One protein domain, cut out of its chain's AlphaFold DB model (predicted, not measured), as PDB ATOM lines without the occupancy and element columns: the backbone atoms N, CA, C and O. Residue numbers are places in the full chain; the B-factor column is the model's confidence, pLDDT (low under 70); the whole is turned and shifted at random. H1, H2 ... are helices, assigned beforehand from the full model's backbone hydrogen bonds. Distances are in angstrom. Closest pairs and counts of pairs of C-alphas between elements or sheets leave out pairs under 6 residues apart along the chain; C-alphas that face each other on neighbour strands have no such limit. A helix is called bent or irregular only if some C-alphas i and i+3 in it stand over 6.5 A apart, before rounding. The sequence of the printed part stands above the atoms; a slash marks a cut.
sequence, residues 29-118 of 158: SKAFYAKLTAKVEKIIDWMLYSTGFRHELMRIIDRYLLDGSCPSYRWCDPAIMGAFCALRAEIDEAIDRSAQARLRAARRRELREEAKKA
ATOM      1  N   SER A  29       0.307 -14.986 -61.407       95.38
ATOM      2  CA  SER A  29      -0.718 -15.776 -60.701       95.38
ATOM      3  C   SER A  29      -1.942 -16.081 -61.583       95.38
ATOM      4  O   SER A  29      -2.312 -15.277 -62.440       95.38
ATOM      5  N   LYS A  30      -2.645 -17.193 -61.306       95.06
ATOM      6  CA  LYS A  30      -3.942 -17.522 -61.941       95.06
ATOM      7  C   LYS A  30      -4.955 -16.383 -61.832       95.06
ATOM      8  O   LYS A  30      -5.647 -16.069 -62.793       95.06
ATOM      9  N   ALA A  31      -5.029 -15.769 -60.651       95.38
ATOM     10  CA  ALA A  31      -5.975 -14.696 -60.370       95.38
ATOM     11  C   ALA A  31      -5.669 -13.436 -61.187       95.38
ATOM     12  O   ALA A  31      -6.586 -12.809 -61.705       95.38
ATOM     13  N   PHE A  32      -4.388 -13.079 -61.331       97.12
ATOM     14  CA  PHE A  32      -3.993 -11.972 -62.197       97.12
ATOM     15  C   PHE A  32      -4.320 -12.270 -63.658       97.12
ATOM     16  O   PHE A  32      -4.937 -11.442 -64.313       97.12
ATOM     17  N   TYR A  33      -3.977 -13.464 -64.147       97.25
ATOM     18  CA  TYR A  33      -4.243 -13.834 -65.534       97.25
ATOM     19  C   TYR A  33      -5.741 -13.774 -65.875       97.25
ATOM     20  O   TYR A  33      -6.109 -13.209 -66.896       97.25
ATOM     21  N   ALA A  34      -6.617 -14.249 -64.983       97.06
ATOM     22  CA  ALA A  34      -8.066 -14.124 -65.164       97.06
ATOM     23  C   ALA A  34      -8.535 -12.657 -65.222       97.06
ATOM     24  O   ALA A  34      -9.358 -12.300 -66.064       97.06
ATOM     25  N   LYS A  35      -7.985 -11.785 -64.361       97.06
ATOM     26  CA  LYS A  35      -8.261 -10.339 -64.406       97.06
ATOM     27  C   LYS A  35      -7.768  -9.707 -65.706       97.06
ATOM     28  O   LYS A  35      -8.465  -8.866 -66.264       97.06
ATOM     29  N   LEU A  36      -6.598 -10.122 -66.192       97.19
ATOM     30  CA  LEU A  36      -6.029  -9.658 -67.452       97.19
ATOM     31  C   LEU A  36      -6.917 -10.055 -68.635       97.19
ATOM     32  O   LEU A  36      -7.227  -9.202 -69.457       97.19
ATOM     33  N   THR A  37      -7.402 -11.301 -68.684       96.69
ATOM     34  CA  THR A  37      -8.353 -11.752 -69.714       96.69
ATOM     35  C   THR A  37      -9.631 -10.915 -69.707       96.69
ATOM     36  O   THR A  37     -10.045 -10.433 -70.757       96.69
ATOM     37  N   ALA A  38     -10.214 -10.666 -68.532       96.25
ATOM     38  CA  ALA A  38     -11.401  -9.819 -68.417       96.25
ATOM     39  C   ALA A  38     -11.125  -8.360 -68.832       96.25
ATOM     40  O   ALA A  38     -11.990  -7.683 -69.381       96.25
ATOM     41  N   LYS A  39      -9.913  -7.851 -68.580       96.06
ATOM     42  CA  LYS A  39      -9.505  -6.514 -69.023       96.06
ATOM     43  C   LYS A  39      -9.358  -6.451 -70.543       96.06
ATOM     44  O   LYS A  39      -9.825  -5.493 -71.147       96.06
ATOM     45  N   VAL A  40      -8.767  -7.476 -71.152       95.81
ATOM     46  CA  VAL A  40      -8.672  -7.611 -72.611       95.81
ATOM     47  C   VAL A  40     -10.060  -7.636 -73.246       95.81
ATOM     48  O   VAL A  40     -10.276  -6.935 -74.226       95.81
ATOM     49  N   GLU A  41     -11.014  -8.362 -72.663       94.12
ATOM     50  CA  GLU A  41     -12.409  -8.366 -73.129       94.12
ATOM     51  C   GLU A  41     -13.010  -6.955 -73.137       94.12
ATOM     52  O   GLU A  41     -13.504  -6.513 -74.170       94.12
ATOM     53  N   LYS A  42     -12.841  -6.184 -72.056       94.56
ATOM     54  CA  LYS A  42     -13.319  -4.790 -72.003       94.56
ATOM     55  C   LYS A  42     -12.682  -3.881 -73.054       94.56
ATOM     56  O   LYS A  42     -13.368  -3.041 -73.624       94.56
ATOM     57  N   ILE A  43     -11.378  -4.020 -73.298       92.25
ATOM     58  CA  ILE A  43     -10.672  -3.224 -74.317       92.25
ATOM     59  C   ILE A  43     -11.282  -3.501 -75.697       92.25
ATOM     60  O   ILE A  43     -11.495  -2.578 -76.474       92.25
ATOM     61  N   ILE A  44     -11.603  -4.757 -75.989       91.12
ATOM     62  CA  ILE A  44     -12.175  -5.158 -77.277       91.12
ATOM     63  C   ILE A  44     -13.576  -4.597 -77.453       91.12
ATOM     64  O   ILE A  44     -13.867  -4.051 -78.516       91.12
ATOM     65  N   ASP A  45     -14.385  -4.657 -76.398       91.44
ATOM     66  CA  ASP A  45     -15.719  -4.061 -76.386       91.44
ATOM     67  C   ASP A  45     -15.650  -2.543 -76.623       91.44
ATOM     68  O   ASP A  45     -16.416  -2.006 -77.418       91.44
ATOM     69  N   TRP A  46     -14.700  -1.840 -75.994       90.94
ATOM     70  CA  TRP A  46     -14.527  -0.392 -76.176       90.94
ATOM     71  C   TRP A  46     -14.039  -0.001 -77.564       90.94
ATOM     72  O   TRP A  46     -14.452   1.028 -78.094       90.94
ATOM     73  N   MET A  47     -13.150  -0.798 -78.150       88.31
ATOM     74  CA  MET A  47     -12.610  -0.525 -79.478       88.31
ATOM     75  C   MET A  47     -13.512  -1.059 -80.607       88.31
ATOM     76  O   MET A  47     -13.184  -0.857 -81.772       88.31
ATOM     77  N   LEU A  48     -14.628  -1.728 -80.278       90.19
ATOM     78  CA  LEU A  48     -15.576  -2.334 -81.223       90.19
ATOM     79  C   LEU A  48     -14.931  -3.373 -82.165       90.19
ATOM     80  O   LEU A  48     -15.331  -3.516 -83.321       90.19
ATOM     81  N   TYR A  49     -13.928  -4.111 -81.676       89.50
ATOM     82  CA  TYR A  49     -13.261  -5.162 -82.452       89.50
ATOM     83  C   TYR A  49     -13.951  -6.522 -82.314       89.50
ATOM     84  O   TYR A  49     -14.709  -6.790 -81.385       89.50
ATOM     85  N   SER A  50     -13.650  -7.421 -83.254       88.75
ATOM     86  CA  SER A  50     -14.165  -8.788 -83.238       88.75
ATOM     87  C   SER A  50     -13.462  -9.675 -82.204       88.75
ATOM     88  O   SER A  50     -12.358  -9.396 -81.729       88.75
ATOM     89  N   THR A  51     -14.057 -10.836 -81.930       88.19
ATOM     90  CA  THR A  51     -13.449 -11.886 -81.098       88.19
ATOM     91  C   THR A  51     -12.094 -12.363 -81.630       88.19
ATOM     92  O   THR A  51     -11.253 -12.790 -80.841       88.19
ATOM     93  N   GLY A  52     -11.826 -12.245 -82.937       90.56
ATOM     94  CA  GLY A  52     -10.519 -12.558 -83.526       90.56
ATOM     95  C   GLY A  52      -9.389 -11.712 -82.936       90.56
ATOM     96  O   GLY A  52      -8.323 -12.240 -82.619       90.56
ATOM     97  N   PHE A  53      -9.660 -10.430 -82.672       92.06
ATOM     98  CA  PHE A  53      -8.717  -9.531 -82.005       92.06
ATOM     99  C   PHE A  53      -8.372 -10.026 -80.595       92.06
ATOM    100  O   PHE A  53      -7.211  -9.996 -80.189       92.06
ATOM    101  N   ARG A  54      -9.361 -10.562 -79.862       93.75
ATOM    102  CA  ARG A  54      -9.160 -11.154 -78.527       93.75
ATOM    103  C   ARG A  54      -8.155 -12.277 -78.558       93.75
ATOM    104  O   ARG A  54      -7.241 -12.314 -77.737       93.75
ATOM    105  N   HIS A  55      -8.363 -13.212 -79.475       94.25
ATOM    106  CA  HIS A  55      -7.513 -14.383 -79.593       94.25
ATOM    107  C   HIS A  55      -6.086 -13.983 -79.948       94.25
ATOM    108  O   HIS A  55      -5.149 -14.495 -79.338       94.25
ATOM    109  N   GLU A  56      -5.923 -13.023 -80.856       94.44
ATOM    110  CA  GLU A  56      -4.605 -12.561 -81.275       94.44
ATOM    111  C   GLU A  56      -3.868 -11.797 -80.166       94.44
ATOM    112  O   GLU A  56      -2.714 -12.109 -79.867       94.44
ATOM    113  N   LEU A  57      -4.541 -10.872 -79.476       95.50
ATOM    114  CA  LEU A  57      -3.949 -10.148 -78.350       95.50
ATOM    115  C   LEU A  57      -3.574 -11.097 -77.202       95.50
ATOM    116  O   LEU A  57      -2.464 -11.024 -76.675       95.50
ATOM    117  N   MET A  58      -4.454 -12.040 -76.845       96.44
ATOM    118  CA  MET A  58      -4.146 -13.040 -75.816       96.44
ATOM    119  C   MET A  58      -2.983 -13.952 -76.221       96.44
ATOM    120  O   MET A  58      -2.160 -14.289 -75.374       96.44
ATOM    121  N   ARG A  59      -2.862 -14.314 -77.505       95.62
ATOM    122  CA  ARG A  59      -1.735 -15.104 -78.030       95.62
ATOM    123  C   ARG A  59      -0.406 -14.356 -77.908       95.62
ATOM    124  O   ARG A  59       0.613 -14.968 -77.589       95.62
ATOM    125  N   ILE A  60      -0.405 -13.046 -78.154       96.19
ATOM    126  CA  ILE A  60       0.779 -12.190 -77.986       96.19
ATOM    127  C   ILE A  60       1.158 -12.075 -76.509       96.19
ATOM    128  O   ILE A  60       2.319 -12.283 -76.169       96.19
ATOM    129  N   ILE A  61       0.184 -11.823 -75.631       97.00
ATOM    130  CA  ILE A  61       0.400 -11.787 -74.177       97.00
ATOM    131  C   ILE A  61       0.968 -13.120 -73.687       97.00
ATOM    132  O   ILE A  61       1.916 -13.142 -72.909       97.00
ATOM    133  N   ASP A  62       0.417 -14.237 -74.150       96.31
ATOM    134  CA  ASP A  62       0.875 -15.561 -73.746       96.31
ATOM    135  C   ASP A  62       2.314 -15.833 -74.168       96.31
ATOM    136  O   ASP A  62       3.068 -16.393 -73.378       96.31
ATOM    137  N   ARG A  63       2.712 -15.397 -75.364       95.75
ATOM    138  CA  ARG A  63       4.106 -15.474 -75.811       95.75
ATOM    139  C   ARG A  63       5.015 -14.611 -74.952       95.75
ATOM    140  O   ARG A  63       6.013 -15.108 -74.450       95.75
ATOM    141  N   TYR A  64       4.613 -13.367 -74.706       97.06
ATOM    142  CA  TYR A  64       5.356 -12.460 -73.841       97.06
ATOM    143  C   TYR A  64       5.572 -13.048 -72.440       97.06
ATOM    144  O   TYR A  64       6.665 -12.975 -71.891       97.06
ATOM    145  N   LEU A  65       4.555 -13.705 -71.876       96.62
ATOM    146  CA  LEU A  65       4.661 -14.392 -70.589       96.62
ATOM    147  C   LEU A  65       5.567 -15.634 -70.622       96.62
ATOM    148  O   LEU A  65       6.025 -16.055 -69.565       96.62
ATOM    149  N   LEU A  66       5.777 -16.267 -71.776       94.44
ATOM    150  CA  LEU A  66       6.608 -17.468 -71.878       94.44
ATOM    151  C   LEU A  66       8.091 -17.127 -72.022       94.44
ATOM    152  O   LEU A  66       8.912 -17.711 -71.320       94.44
ATOM    153  N   ASP A  67       8.430 -16.200 -72.916       93.81
ATOM    154  CA  ASP A  67       9.822 -15.936 -73.304       93.81
ATOM    155  C   ASP A  67      10.208 -14.445 -73.306       93.81
ATOM    156  O   ASP A  67      11.351 -14.105 -73.605       93.81
ATOM    157  N   GLY A  68       9.286 -13.543 -72.955       94.62
ATOM    158  CA  GLY A  68       9.515 -12.095 -72.971       94.62
ATOM    159  C   GLY A  68       9.450 -11.456 -74.363       94.62
ATOM    160  O   GLY A  68       9.684 -10.251 -74.496       94.62
ATOM    161  N   SER A  69       9.110 -12.211 -75.412       93.31
ATOM    162  CA  SER A  69       9.064 -11.690 -76.780       93.31
ATOM    163  C   SER A  69       7.946 -10.671 -76.959       93.31
ATOM    164  O   SER A  69       6.767 -10.957 -76.747       93.31
ATOM    165  N   CYS A  70       8.312  -9.482 -77.427       92.44
ATOM    166  CA  CYS A  70       7.358  -8.454 -77.828       92.44
ATOM    167  C   CYS A  70       6.878  -8.667 -79.276       92.44
ATOM    168  O   CYS A  70       7.626  -9.191 -80.109       92.44
ATOM    169  N   PRO A  71       5.646  -8.245 -79.615       91.56
ATOM    170  CA  PRO A  71       5.185  -8.240 -80.998       91.56
ATOM    171  C   PRO A  71       6.076  -7.337 -81.870       91.56
ATOM    172  O   PRO A  71       6.602  -6.322 -81.418       91.56
ATOM    173  N   SER A  72       6.251  -7.703 -83.142       90.25
ATOM    174  CA  SER A  72       7.018  -6.895 -84.096       90.25
ATOM    175  C   SER A  72       6.160  -5.764 -84.653       90.25
ATOM    176  O   SER A  72       5.099  -6.029 -85.212       90.25
ATOM    177  N   TYR A  73       6.649  -4.523 -84.588       86.38
ATOM    178  CA  TYR A  73       5.958  -3.356 -85.152       86.38
ATOM    179  C   TYR A  73       5.641  -3.497 -86.648       86.38
ATOM    180  O   TYR A  73       4.621  -3.010 -87.115       86.38
ATOM    181  N   ARG A  74       6.484  -4.211 -87.403       88.75
ATOM    182  CA  ARG A  74       6.316  -4.376 -88.854       88.75
ATOM    183  C   ARG A  74       5.164  -5.311 -89.238       88.75
ATOM    184  O   ARG A  74       4.635  -5.190 -90.336       88.75
ATOM    185  N   TRP A  75       4.823  -6.261 -88.369       86.44
ATOM    186  CA  TRP A  75       3.925  -7.379 -88.693       86.44
ATOM    187  C   TRP A  75       2.723  -7.482 -87.753       86.44
ATOM    188  O   TRP A  75       1.918  -8.400 -87.885       86.44
ATOM    189  N   CYS A  76       2.623  -6.583 -86.777       91.44
ATOM    190  CA  CYS A  76       1.533  -6.538 -85.817       91.44
ATOM    191  C   CYS A  76       0.585  -5.399 -86.179       91.44
ATOM    192  O   CYS A  76       1.024  -4.298 -86.504       91.44
ATOM    193  N   ASP A  77      -0.712  -5.677 -86.098       91.19
ATOM    194  CA  ASP A  77      -1.739  -4.657 -86.221       91.19
ATOM    195  C   ASP A  77      -1.503  -3.520 -85.194       91.19
ATOM    196  O   ASP A  77      -1.268  -3.806 -84.011       91.19
ATOM    197  N   PRO A  78      -1.549  -2.237 -85.602       92.19
ATOM    198  CA  PRO A  78      -1.274  -1.116 -84.705       92.19
ATOM    199  C   PRO A  78      -2.189  -1.043 -83.476       92.19
ATOM    200  O   PRO A  78      -1.728  -0.632 -82.409       92.19
ATOM    201  N   ALA A  79      -3.457  -1.452 -83.583       92.12
ATOM    202  CA  ALA A  79      -4.375  -1.451 -82.447       92.12
ATOM    203  C   ALA A  79      -4.035  -2.577 -81.460       92.12
ATOM    204  O   ALA A  79      -4.048  -2.356 -80.247       92.12
ATOM    205  N   ILE A  80      -3.641  -3.755 -81.957       93.38
ATOM    206  CA  ILE A  80      -3.130  -4.850 -81.114       93.38
ATOM    207  C   ILE A  80      -1.851  -4.422 -80.392       93.38
ATOM    208  O   ILE A  80      -1.722  -4.635 -79.185       93.38
ATOM    209  N   MET A  81      -0.925  -3.781 -81.109       94.69
ATOM    210  CA  MET A  81       0.304  -3.240 -80.532       94.69
ATOM    211  C   MET A  81      -0.003  -2.214 -79.435       94.69
ATOM    212  O   MET A  81       0.541  -2.308 -78.337       94.69
ATOM    213  N   GLY A  82      -0.898  -1.261 -79.707       93.62
ATOM    214  CA  GLY A  82      -1.310  -0.247 -78.738       93.62
ATOM    215  C   GLY A  82      -1.912  -0.859 -77.473       93.62
ATOM    216  O   GLY A  82      -1.503  -0.515 -76.363       93.62
ATOM    217  N   ALA A  83      -2.820  -1.827 -77.631       94.38
ATOM    218  CA  ALA A  83      -3.425  -2.543 -76.512       94.38
ATOM    219  C   ALA A  83      -2.388  -3.337 -75.699       94.38
ATOM    220  O   ALA A  83      -2.407  -3.295 -74.470       94.38
ATOM    221  N   PHE A  84      -1.449  -4.022 -76.363       96.00
ATOM    222  CA  PHE A  84      -0.357  -4.726 -75.687       96.00
ATOM    223  C   PHE A  84       0.531  -3.759 -74.893       96.00
ATOM    224  O   PHE A  84       0.769  -3.986 -73.709       96.00
ATOM    225  N   CYS A  85       0.973  -2.658 -75.504       95.06
ATOM    226  CA  CYS A  85       1.811  -1.655 -74.845       95.06
ATOM    227  C   CYS A  85       1.126  -1.042 -73.617       95.06
ATOM    228  O   CYS A  85       1.772  -0.877 -72.584       95.06
ATOM    229  N   ALA A  86      -0.182  -0.775 -73.693       94.62
ATOM    230  CA  ALA A  86      -0.961  -0.268 -72.563       94.62
ATOM    231  C   ALA A  86      -1.068  -1.275 -71.400       94.62
ATOM    232  O   ALA A  86      -1.206  -0.877 -70.246       94.62
ATOM    233  N   LEU A  87      -1.006  -2.579 -71.687       96.50
ATOM    234  CA  LEU A  87      -1.064  -3.642 -70.681       96.50
ATOM    235  C   LEU A  87       0.316  -4.060 -70.162       96.50
ATOM    236  O   LEU A  87       0.408  -4.613 -69.066       96.50
ATOM    237  N   ARG A  88       1.384  -3.806 -70.926       96.50
ATOM    238  CA  ARG A  88       2.730  -4.324 -70.656       96.50
ATOM    239  C   ARG A  88       3.238  -3.969 -69.261       96.50
ATOM    240  O   ARG A  88       3.667  -4.864 -68.544       96.50
ATOM    241  N   ALA A  89       3.125  -2.705 -68.854       95.81
ATOM    242  CA  ALA A  89       3.604  -2.260 -67.545       95.81
ATOM    243  C   ALA A  89       2.938  -3.029 -66.387       95.81
ATOM    244  O   ALA A  89       3.609  -3.466 -65.455       95.81
ATOM    245  N   GLU A  90       1.626  -3.268 -66.474       96.69
ATOM    246  CA  GLU A  90       0.893  -4.042 -65.464       96.69
ATOM    247  C   GLU A  90       1.264  -5.529 -65.482       96.69
ATOM    248  O   GLU A  90       1.253  -6.188 -64.437       96.69
ATOM    249  N   ILE A  91       1.569  -6.074 -66.665       97.75
ATOM    250  CA  ILE A  91       2.035  -7.455 -66.819       97.75
ATOM    251  C   ILE A  91       3.407  -7.617 -66.163       97.75
ATOM    252  O   ILE A  91       3.580  -8.544 -65.371       97.75
ATOM    253  N   ASP A  92       4.341  -6.709 -66.439       97.88
ATOM    254  CA  ASP A  92       5.697  -6.730 -65.885       97.88
ATOM    255  C   ASP A  92       5.665  -6.637 -64.356       97.88
ATOM    256  O   ASP A  92       6.209  -7.493 -63.656       97.88
ATOM    257  N   GLU A  93       4.888  -5.696 -63.817       97.50
ATOM    258  CA  GLU A  93       4.705  -5.565 -62.372       97.50
ATOM    259  C   GLU A  93       4.108  -6.844 -61.748       97.50
ATOM    260  O   GLU A  93       4.471  -7.269 -60.645       97.50
ATOM    261  N   ALA A  94       3.185  -7.508 -62.448       97.25
ATOM    262  CA  ALA A  94       2.607  -8.762 -61.986       97.25
ATOM    263  C   ALA A  94       3.595  -9.937 -62.030       97.25
ATOM    264  O   ALA A  94       3.517 -10.813 -61.156       97.25
ATOM    265  N   ILE A  95       4.504  -9.970 -63.009       97.38
ATOM    266  CA  ILE A  95       5.603 -10.941 -63.076       97.38
ATOM    267  C   ILE A  95       6.504 -10.758 -61.852       97.38
ATOM    268  O   ILE A  95       6.723 -11.726 -61.116       97.38
ATOM    269  N   ASP A  96       6.916  -9.526 -61.560       97.38
ATOM    270  CA  ASP A  96       7.795  -9.211 -60.431       97.38
ATOM    271  C   ASP A  96       7.145  -9.555 -59.088       97.38
ATOM    272  O   ASP A  96       7.715 -10.283 -58.265       97.38
ATOM    273  N   ARG A  97       5.896  -9.117 -58.874       96.50
ATOM    274  CA  ARG A  97       5.138  -9.448 -57.656       96.50
ATOM    275  C   ARG A  97       4.998 -10.959 -57.471       96.50
ATOM    276  O   ARG A  97       5.132 -11.459 -56.349       96.50
ATOM    277  N   SER A  98       4.748 -11.698 -58.551       95.06
ATOM    278  CA  SER A  98       4.643 -13.161 -58.536       95.06
ATOM    279  C   SER A  98       5.987 -13.832 -58.224       95.06
ATOM    280  O   SER A  98       6.044 -14.731 -57.379       95.06
ATOM    281  N   ALA A  99       7.084 -13.370 -58.827       94.69
ATOM    282  CA  ALA A  99       8.435 -13.857 -58.556       94.69
ATOM    283  C   ALA A  99       8.821 -13.669 -57.082       94.69
ATOM    284  O   ALA A  99       9.204 -14.631 -56.413       94.69
ATOM    285  N   GLN A 100       8.606 -12.474 -56.529       96.12
ATOM    286  CA  GLN A 100       8.867 -12.208 -55.115       96.12
ATOM    287  C   GLN A 100       7.982 -13.056 -54.190       96.12
ATOM    288  O   GLN A 100       8.439 -13.540 -53.153       96.12
ATOM    289  N   ALA A 101       6.706 -13.259 -54.533       94.75
ATOM    290  CA  ALA A 101       5.811 -14.111 -53.749       94.75
ATOM    291  C   ALA A 101       6.291 -15.571 -53.721       94.75
ATOM    292  O   ALA A 101       6.269 -16.200 -52.657       94.75
ATOM    293  N   ARG A 102       6.770 -16.093 -54.861       92.62
ATOM    294  CA  ARG A 102       7.376 -17.429 -54.959       92.62
ATOM    295  C   ARG A 102       8.658 -17.529 -54.133       92.62
ATOM    296  O   ARG A 102       8.774 -18.473 -53.357       92.62
ATOM    297  N   LEU A 103       9.544 -16.534 -54.206       93.56
ATOM    298  CA  LEU A 103      10.776 -16.488 -53.409       93.56
ATOM    299  C   LEU A 103      10.483 -16.494 -51.900       93.56
ATOM    300  O   LEU A 103      11.026 -17.306 -51.154       93.56
ATOM    301  N   ARG A 104       9.548 -15.650 -51.439       94.19
ATOM    302  CA  ARG A 104       9.118 -15.635 -50.028       94.19
ATOM    303  C   ARG A 104       8.504 -16.971 -49.606       94.19
ATOM    304  O   ARG A 104       8.683 -17.398 -48.468       94.19
ATOM    305  N   ALA A 105       7.757 -17.632 -50.492       92.88
ATOM    306  CA  ALA A 105       7.186 -18.945 -50.208       92.88
ATOM    307  C   ALA A 105       8.254 -20.045 -50.118       92.88
ATOM    308  O   ALA A 105       8.132 -20.889 -49.234       92.88
ATOM    309  N   ALA A 106       9.278 -20.013 -50.973       91.62
ATOM    310  CA  ALA A 106      10.425 -20.920 -50.914       91.62
ATOM    311  C   ALA A 106      11.201 -20.744 -49.602       91.62
ATOM    312  O   ALA A 106      11.303 -21.697 -48.836       91.62
ATOM    313  N   ARG A 107      11.557 -19.502 -49.242       92.50
ATOM    314  CA  ARG A 107      12.236 -19.195 -47.970       92.50
ATOM    315  C   ARG A 107      11.459 -19.689 -46.745       92.50
ATOM    316  O   ARG A 107      12.030 -20.221 -45.803       92.50
ATOM    317  N   ARG A 108      10.126 -19.551 -46.746       92.69
ATOM    318  CA  ARG A 108       9.277 -20.093 -45.666       92.69
ATOM    319  C   ARG A 108       9.251 -21.623 -45.623       92.69
ATOM    320  O   ARG A 108       8.961 -22.171 -44.565       92.69
ATOM    321  N   ARG A 109       9.454 -22.311 -46.748       91.12
ATOM    322  CA  ARG A 109       9.553 -23.779 -46.781       91.12
ATOM    323  C   ARG A 109      10.907 -24.227 -46.249       91.12
ATOM    324  O   ARG A 109      10.914 -25.048 -45.346       91.12
ATOM    325  N   GLU A 110      11.988 -23.598 -46.698       91.31
ATOM    326  CA  GLU A 110      13.349 -23.845 -46.205       91.31
ATOM    327  C   GLU A 110      13.437 -23.665 -44.685       91.31
ATOM    328  O   GLU A 110      13.867 -24.573 -43.987       91.31
ATOM    329  N   LEU A 111      12.910 -22.560 -44.140       89.00
ATOM    330  CA  LEU A 111      12.886 -22.329 -42.688       89.00
ATOM    331  C   LEU A 111      12.099 -23.400 -41.915       89.00
ATOM    332  O   LEU A 111      12.475 -23.760 -40.804       89.00
ATOM    333  N   ARG A 112      11.002 -23.919 -42.484       89.12
ATOM    334  CA  ARG A 112      10.227 -25.002 -41.853       89.12
ATOM    335  C   ARG A 112      10.936 -26.345 -41.942       89.12
ATOM    336  O   ARG A 112      10.752 -27.173 -41.060       89.12
ATOM    337  N   GLU A 113      11.677 -26.592 -43.013       90.25
ATOM    338  CA  GLU A 113      12.473 -27.807 -43.171       90.25
ATOM    339  C   GLU A 113      13.692 -27.787 -42.248       90.25
ATOM    340  O   GLU A 113      13.977 -28.801 -41.619       90.25
ATOM    341  N   GLU A 114      14.342 -26.635 -42.089       84.56
ATOM    342  CA  GLU A 114      15.443 -26.443 -41.142       84.56
ATOM    343  C   GLU A 114      14.970 -26.598 -39.692       84.56
ATOM    344  O   GLU A 114      15.575 -27.346 -38.933       84.56
ATOM    345  N   ALA A 115      13.831 -25.997 -39.322       83.81
ATOM    346  CA  ALA A 115      13.239 -26.186 -37.995       83.81
ATOM    347  C   ALA A 115      12.934 -27.668 -37.705       83.81
ATOM    348  O   ALA A 115      13.277 -28.175 -36.642       83.81
ATOM    349  N   LYS A 116      12.377 -28.397 -38.681       82.69
ATOM    350  CA  LYS A 116      12.132 -29.843 -38.550       82.69
ATOM    351  C   LYS A 116      13.418 -30.664 -38.424       82.69
ATOM    352  O   LYS A 116      13.406 -31.692 -37.758       82.69
ATOM    353  N   LYS A 117      14.506 -30.255 -39.084       76.69
ATOM    354  CA  LYS A 117      15.814 -30.922 -38.969       76.69
ATOM    355  C   LYS A 117      16.484 -30.625 -37.630       76.69
ATOM    356  O   LYS A 117      17.063 -31.537 -37.053       76.69
ATOM    357  N   ALA A 118      16.374 -29.397 -37.126       71.94
ATOM    358  CA  ALA A 118      16.900 -28.998 -35.822       71.94
ATOM    359  C   ALA A 118      16.165 -29.678 -34.652       71.94
ATOM    360  O   ALA A 118      16.777 -29.946 -33.624       71.94
TER     361      ALA A 118
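Overview. This is residues 29 to 118 of the 158 residues of an uncharacterized protein of Muribaculaceae bacterium Isolate-080 (Janvier) (UniProt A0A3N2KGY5). What would one see first in this model? A helical hairpin of H1 and H2, opened like a V, has the short arm H3a of a bent helix packed on H2, and from there the long arm H3b runs out of this small body as a single straight helix. H3b passes H1 at one place, and its residues 102 to 118 stick out free and make the length of the whole. What is it made of, and how large is it? The printed part has 90 residues with three named helices, in the order H1, H2, H3, and no named strand, and its class is all helix. It is loose, with a radius of gyration of the C-alphas of 17.7 A, and spans 61 by 25 by 17 A.

Along the chain. Where does the first helix lie? After Ser 29, H1 takes residues 30 to 47, from C-alpha 30 at (-3.942, -17.522, -61.941), and measures 25.9 A from first to last C-alpha. What follows it? H2 takes residues 51 to 67 and measures 24.9 A, from C-alpha 51 at (-13.449, -11.886, -81.098). Is the last helix straight? H3, residues 78 to 118, was assigned as one helix by its hydrogen bonds but is bent, with C-alphas 86 and 89 standing 7.1 A apart. Its arm H3a takes residues 78 to 86 and measures 12.2 A; residues 87 and 88 belong to neither arm. Its arm H3b takes residues 89 to 118, measures 43.6 A and ends with C-alpha 118 at (16.900, -28.998, -35.822).

Arrangement. How do the first two helices stand to each other? H1 and H2 form a helical hairpin and touch, their closest C-alphas being those of Ile 44 and Arg 54, 6.8 A apart. They run opposite ways at a steep tilt of 38 degrees, and H1 touches H2 with residues 37 to 44 alone, while H2 touches H1 with residues 51 to 58 alone. How does H3a stand to them? It touches H2, the same way at a steep tilt of 50 degrees, with the closest C-alphas, those of Leu 57 and Ile 80, 6.0 A apart. H3a and H1 are close but not clearly touching, with 7.6 A between their closest C-alphas, those of Ile 43 and Ala 83. And where does H3b go? H3b stands at a steep tilt of 42 degrees to H3a, and H2 and H3b are near each other, with 6 pairs of C-alphas within 10 A. H1 and H3b are close but not clearly touching: they run opposite ways at a shallow tilt of 7 degrees, and their closest C-alphas, those of Phe 32 and Ala 94, are 7.3 A apart. What do the backbones show? In H1, H2, H3a and H3b every O i to N i+4 pair is within hydrogen-bond range.

Size, cuts and confidence. How far does it reach? The two C-alphas farthest apart are those of Leu 48 and Ala 118, at 61.9 A. Without residues 102 to 118, which stand free, the body has 73 residues, spans 36 by 25 by 16 A and has a radius of gyration of 12.2 A. Are there cuts or long links? The printed part, residues 29 to 118 of a full chain of 158, has no cut. The link from H1 to H2 is tight, with 3 residues, and the link from H2 to H3 is short, with 10. How confident is the model? The mean pLDDT of the printed part is 93.1, and no printed residue is under 70.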